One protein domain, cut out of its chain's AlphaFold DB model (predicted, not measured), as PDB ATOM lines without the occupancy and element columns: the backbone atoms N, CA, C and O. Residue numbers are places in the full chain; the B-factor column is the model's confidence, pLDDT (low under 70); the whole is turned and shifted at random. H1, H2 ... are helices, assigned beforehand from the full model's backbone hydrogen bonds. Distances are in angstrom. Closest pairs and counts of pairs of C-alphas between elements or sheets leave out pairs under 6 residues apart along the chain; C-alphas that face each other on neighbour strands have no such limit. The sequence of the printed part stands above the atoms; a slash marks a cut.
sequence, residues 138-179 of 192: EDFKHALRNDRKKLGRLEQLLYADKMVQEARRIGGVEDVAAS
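What this domain is: This is residues 138 to 179 of the 192 residues of the protein "Transcription initiation factor TFIID subunit 13" of Malassezia restricta CBS 7877 (UniProt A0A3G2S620). A short helix, H1, folds back beside the first part of one long helix, H2, like a hook at one end of a rod, and a short third helix, H3, carries the rod on at the other end. Residues 156 to 179 stick out free. The printed part has 42 residues with three named helices in the order H1, H2, H3, and no named strand: all helix. It is extended, with a radius of gyration of the C-alphas of 15.9 A, and spans 50 by 16 by 6 A.

Where its parts are: Find C-alpha 138 at (12.405, 48.455, 50.314); there H1 begins, residues 138 to 143, 8.6 A long. H2, residues 148 to 171, runs 34.3 A from C-alpha 148 at (0.671, 54.333, 57.604). H3, residues 173 to 179, runs 10.4 A to C-alpha 179 at (1.037, 23.628, 21.538).

How they stand to each other: Look at Lys 141 and Leu 151: their C-alphas, the closest of H1 and H2, are 6.4 A apart. These helices are close but not clearly touching, at a shallow tilt of 20 degrees, opposite ways. H2 and H3 meet only through their link; H1 and H3 are apart. Every O i to N i+4 pair is within hydrogen-bond range in H1 and H2, and 2 of 3 in H3.

The domain as a whole: The C-alphas of Asn 146 and Ser 179, the two farthest apart, are 50.6 A apart. The printed part has no cut, and both links are tight. In the B-factor column, residues 171 to 179 have pLDDT under 70.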
ATOM      1  N   GLU A 138      12.167  48.371  48.867       89.00
ATOM      2  CA  GLU A 138      12.405  48.455  50.314       89.00
ATOM      3  C   GLU A 138      12.768  49.873  50.775       89.00
ATOM      4  O   GLU A 138      12.418  50.264  51.888       89.00
ATOM      5  N   ASP A 139      13.383  50.672  49.905       90.06
ATOM      6  CA  ASP A 139      13.771  52.049  50.214       90.06
ATOM      7  C   ASP A 139      12.524  52.941  50.289       90.06
ATOM      8  O   ASP A 139      12.364  53.734  51.216       90.06
ATOM      9  N   PHE A 140      11.551  52.722  49.394       92.06
ATOM     10  CA  PHE A 140      10.248  53.392  49.456       92.06
ATOM     11  C   PHE A 140       9.416  52.958  50.666       92.06
ATOM     12  O   PHE A 140       8.781  53.804  51.299       92.06
ATOM     13  N   LYS A 141       9.432  51.669  51.036       92.31
ATOM     14  CA  LYS A 141       8.775  51.205  52.272       92.31
ATOM     15  C   LYS A 141       9.380  51.877  53.503       92.31
ATOM     16  O   LYS A 141       8.645  52.339  54.374       92.31
ATOM     17  N   HIS A 142      10.707  51.980  53.552       90.88
ATOM     18  CA  HIS A 142      11.398  52.671  54.634       90.88
ATOM     19  C   HIS A 142      11.063  54.171  54.661       90.88
ATOM     20  O   HIS A 142      10.717  54.700  55.717       90.88
ATOM     21  N   ALA A 143      11.083  54.851  53.511       92.12
ATOM     22  CA  ALA A 143      10.745  56.272  53.401       92.12
ATOM     23  C   ALA A 143       9.291  56.587  53.792       92.12
ATOM     24  O   ALA A 143       8.997  57.688  54.265       92.12
ATOM     25  N   LEU A 144       8.377  55.630  53.605       94.25
ATOM     26  CA  LEU A 144       6.957  55.746  53.942       94.25
ATOM     27  C   LEU A 144       6.606  55.199  55.334       94.25
ATOM     28  O   LEU A 144       5.434  55.218  55.702       94.25
ATOM     29  N   ARG A 145       7.582  54.776  56.150       93.00
ATOM     30  CA  ARG A 145       7.335  54.135  57.461       93.00
ATOM     31  C   ARG A 145       6.484  54.956  58.437       93.00
ATOM     32  O   ARG A 145       5.805  54.384  59.283       93.00
ATOM     33  N   ASN A 146       6.512  56.282  58.311       93.38
ATOM     34  CA  ASN A 146       5.746  57.194  59.164       93.38
ATOM     35  C   ASN A 146       4.335  57.484  58.619       93.38
ATOM     36  O   ASN A 146       3.470  57.929  59.369       93.38
ATOM     37  N   ASP A 147       4.073  57.215  57.337       96.12
ATOM     38  CA  ASP A 147       2.766  57.416  56.710       96.12
ATOM     39  C   ASP A 147       2.072  56.064  56.527       96.12
ATOM     40  O   ASP A 147       2.149  55.419  55.478       96.12
ATOM     41  N   ARG A 148       1.370  55.629  57.580       96.00
ATOM     42  CA  ARG A 148       0.671  54.333  57.604       96.00
ATOM     43  C   ARG A 148      -0.285  54.141  56.426       96.00
ATOM     44  O   ARG A 148      -0.436  53.015  55.959       96.00
ATOM     45  N   LYS A 149      -0.946  55.204  55.955       97.12
ATOM     46  CA  LYS A 149      -1.932  55.105  54.867       97.12
ATOM     47  C   LYS A 149      -1.237  54.897  53.525       97.12
ATOM     48  O   LYS A 149      -1.628  53.997  52.781       97.12
ATOM     49  N   LYS A 150      -0.190  55.675  53.228       95.62
ATOM     50  CA  LYS A 150       0.584  55.508  51.986       95.62
ATOM     51  C   LYS A 150       1.352  54.189  51.969       95.62
ATOM     52  O   LYS A 150       1.343  53.513  50.942       95.62
ATOM     53  N   LEU A 151       1.944  53.793  53.097       96.25
ATOM     54  CA  LEU A 151       2.619  52.501  53.223       96.25
ATOM     55  C   LEU A 151       1.643  51.335  53.021       96.25
ATOM     56  O   LEU A 151       1.896  50.469  52.190       96.25
ATOM     57  N   GLY A 152       0.494  51.352  53.702       97.44
ATOM     58  CA  GLY A 152      -0.515  50.305  53.541       97.44
ATOM     59  C   GLY A 152      -1.040  50.215  52.106       97.44
ATOM     60  O   GLY A 152      -1.223  49.120  51.577       97.44
ATOM     61  N   ARG A 153      -1.224  51.357  51.426       96.88
ATOM     62  CA  ARG A 153      -1.614  51.364  50.010       96.88
ATOM     63  C   ARG A 153      -0.531  50.764  49.112       96.88
ATOM     64  O   ARG A 153      -0.871  50.001  48.211       96.88
ATOM     65  N   LEU A 154       0.742  51.078  49.356       95.50
ATOM     66  CA  LEU A 154       1.868  50.494  48.625       95.50
ATOM     67  C   LEU A 154       1.881  48.964  48.763       95.50
ATOM     68  O   LEU A 154       1.963  48.260  47.761       95.50
ATOM     69  N   GLU A 155       1.744  48.445  49.982       95.69
ATOM     70  CA  GLU A 155       1.738  47.000  50.248       95.69
ATOM     71  C   GLU A 155       0.568  46.282  49.564       95.69
ATOM     72  O   GLU A 155       0.759  45.229  48.956       95.69
ATOM     73  N   GLN A 156      -0.628  46.877  49.596       96.88
ATOM     74  CA  GLN A 156      -1.800  46.344  48.896       96.88
ATOM     75  C   GLN A 156      -1.586  46.265  47.382       96.88
ATOM     76  O   GLN A 156      -1.944  45.261  46.766       96.88
ATOM     77  N   LEU A 157      -1.002  47.306  46.778       96.12
ATOM     78  CA  LEU A 157      -0.728  47.330  45.339       96.12
ATOM     79  C   LEU A 157       0.303  46.265  44.946       96.12
ATOM     80  O   LEU A 157       0.110  45.579  43.947       96.12
ATOM     81  N   LEU A 158       1.347  46.067  45.757       94.50
ATOM     82  CA  LEU A 158       2.334  45.006  45.528       94.50
ATOM     83  C   LEU A 158       1.731  43.609  45.663       94.50
ATOM     84  O   LEU A 158       2.069  42.707  44.898       94.50
ATOM     85  N   TYR A 159       0.826  43.422  46.623       96.06
ATOM     86  CA  TYR A 159       0.095  42.170  46.761       96.06
ATOM     87  C   TYR A 159      -0.786  41.898  45.535       96.06
ATOM     88  O   TYR A 159      -0.756  40.792  44.994       96.06
ATOM     89  N   ALA A 160      -1.528  42.905  45.070       96.44
ATOM     90  CA  ALA A 160      -2.369  42.790  43.884       96.44
ATOM     91  C   ALA A 160      -1.544  42.465  42.626       96.44
ATOM     92  O   ALA A 160      -1.913  41.563  41.877       96.44
ATOM     93  N   ASP A 161      -0.403  43.129  42.428       95.06
ATOM     94  CA  ASP A 161       0.511  42.849  41.313       95.06
ATOM     95  C   ASP A 161       1.048  41.411  41.367       95.06
ATOM     96  O   ASP A 161       0.972  40.676  40.381       95.06
ATOM     97  N   LYS A 162       1.470  40.941  42.550       95.25
ATOM     98  CA  LYS A 162       1.883  39.543  42.746       95.25
ATOM     99  C   LYS A 162       0.764  38.558  42.396       95.25
ATOM    100  O   LYS A 162       1.029  37.540  41.761       95.25
ATOM    101  N   MET A 163      -0.474  38.842  42.801       94.25
ATOM    102  CA  MET A 163      -1.623  37.989  42.481       94.25
ATOM    103  C   MET A 163      -1.900  37.952  40.977       94.25
ATOM    104  O   MET A 163      -2.150  36.879  40.433       94.25
ATOM    105  N   VAL A 164      -1.792  39.092  40.293       93.50
ATOM    106  CA  VAL A 164      -1.935  39.166  38.833       93.50
ATOM    107  C   VAL A 164      -0.823  38.387  38.127       93.50
ATOM    108  O   VAL A 164      -1.104  37.650  37.183       93.50
ATOM    109  N   GLN A 165       0.428  38.510  38.574       94.31
ATOM    110  CA  GLN A 165       1.559  37.768  38.010       94.31
ATOM    111  C   GLN A 165       1.389  36.256  38.179       94.31
ATOM    112  O   GLN A 165       1.582  35.503  37.227       94.31
ATOM    113  N   GLU A 166       0.974  35.817  39.364       92.94
ATOM    114  CA  GLU A 166       0.731  34.406  39.652       92.94
ATOM    115  C   GLU A 166      -0.440  33.846  38.836       92.94
ATOM    116  O   GLU A 166      -0.330  32.770  38.248       92.94
ATOM    117  N   ALA A 167      -1.536  34.602  38.719       90.88
ATOM    118  CA  ALA A 167      -2.674  34.222  37.890       90.88
ATOM    119  C   ALA A 167      -2.283  34.083  36.410       90.88
ATOM    120  O   ALA A 167      -2.678  33.118  35.760       90.88
ATOM    121  N   ARG A 168      -1.452  34.995  35.884       89.44
ATOM    122  CA  ARG A 168      -0.907  34.894  34.518       89.44
ATOM    123  C   ARG A 168       0.011  33.685  34.356       89.44
ATOM    124  O   ARG A 168      -0.031  33.025  33.324       89.44
ATOM    125  N   ARG A 169       0.822  33.381  35.373       87.75
ATOM    126  CA  ARG A 169       1.722  32.222  35.374       87.75
ATOM    127  C   ARG A 169       0.949  30.906  35.319       87.75
ATOM    128  O   ARG A 169       1.366  30.009  34.601       87.75
ATOM    129  N   ILE A 170      -0.147  30.793  36.069       80.06
ATOM    130  CA  ILE A 170      -1.005  29.600  36.092       80.06
ATOM    131  C   ILE A 170      -1.841  29.512  34.808       80.06
ATOM    132  O   ILE A 170      -1.892  28.451  34.193       80.06
ATOM    133  N   GLY A 171      -2.432  30.626  34.364       66.81
ATOM    134  CA  GLY A 171      -3.229  30.688  33.134       66.81
ATOM    135  C   GLY A 171      -2.430  30.428  31.851       66.81
ATOM    136  O   GLY A 171      -2.990  29.938  30.884       66.81
ATOM    137  N   GLY A 172      -1.116  30.678  31.848       57.31
ATOM    138  CA  GLY A 172      -0.234  30.349  30.721       57.31
ATOM    139  C   GLY A 172       0.181  28.873  30.622       57.31
ATOM    140  O   GLY A 172       0.884  28.508  29.682       57.31
ATOM    141  N   VAL A 173      -0.205  28.011  31.574       56.03
ATOM    142  CA  VAL A 173       0.114  26.568  31.522       56.03
ATOM    143  C   VAL A 173      -0.835  25.809  30.583       56.03
ATOM    144  O   VAL A 173      -0.436  24.792  30.018       56.03
ATOM    145  N   GLU A 174      -2.051  26.312  30.339       53.41
ATOM    146  CA  GLU A 174      -2.995  25.678  29.402       53.41
ATOM    147  C   GLU A 174      -2.564  25.847  27.930       53.41
ATOM    148  O   GLU A 174      -2.711  24.919  27.131       53.41
ATOM    149  N   ASP A 175      -1.911  26.959  27.583       55.03
ATOM    150  CA  ASP A 175      -1.504  27.254  26.199       55.03
ATOM    151  C   ASP A 175      -0.264  26.455  25.745       55.03
ATOM    152  O   ASP A 175      -0.132  26.093  24.573       55.03
ATOM    153  N   VAL A 176       0.641  26.109  26.671       53.06
ATOM    154  CA  VAL A 176       1.814  25.268  26.355       53.06
ATOM    155  C   VAL A 176       1.395  23.811  26.140       53.06
ATOM    156  O   VAL A 176       1.916  23.156  25.233       53.06
ATOM    157  N   ALA A 177       0.401  23.323  26.891       54.12
ATOM    158  CA  ALA A 177      -0.184  21.996  26.686       54.12
ATOM    159  C   ALA A 177      -0.927  21.886  25.339       54.12
ATOM    160  O   ALA A 177      -0.843  20.845  24.687       54.12
ATOM    161  N   ALA A 178      -1.574  22.964  24.877       52.84
ATOM    162  CA  ALA A 178      -2.216  23.017  23.561       52.84
ATOM    163  C   ALA A 178      -1.206  23.028  22.391       52.84
ATOM    164  O   ALA A 178      -1.477  22.459  21.334       52.84
ATOM    165  N   SER A 179      -0.013  23.608  22.576       50.69
ATOM    166  CA  SER A 179       1.037  23.628  21.538       50.69
ATOM    167  C   SER A 179       1.811  22.307  21.391       50.69
ATOM    168  O   SER A 179       2.381  22.040  20.335       50.69
TER     169      SER A 179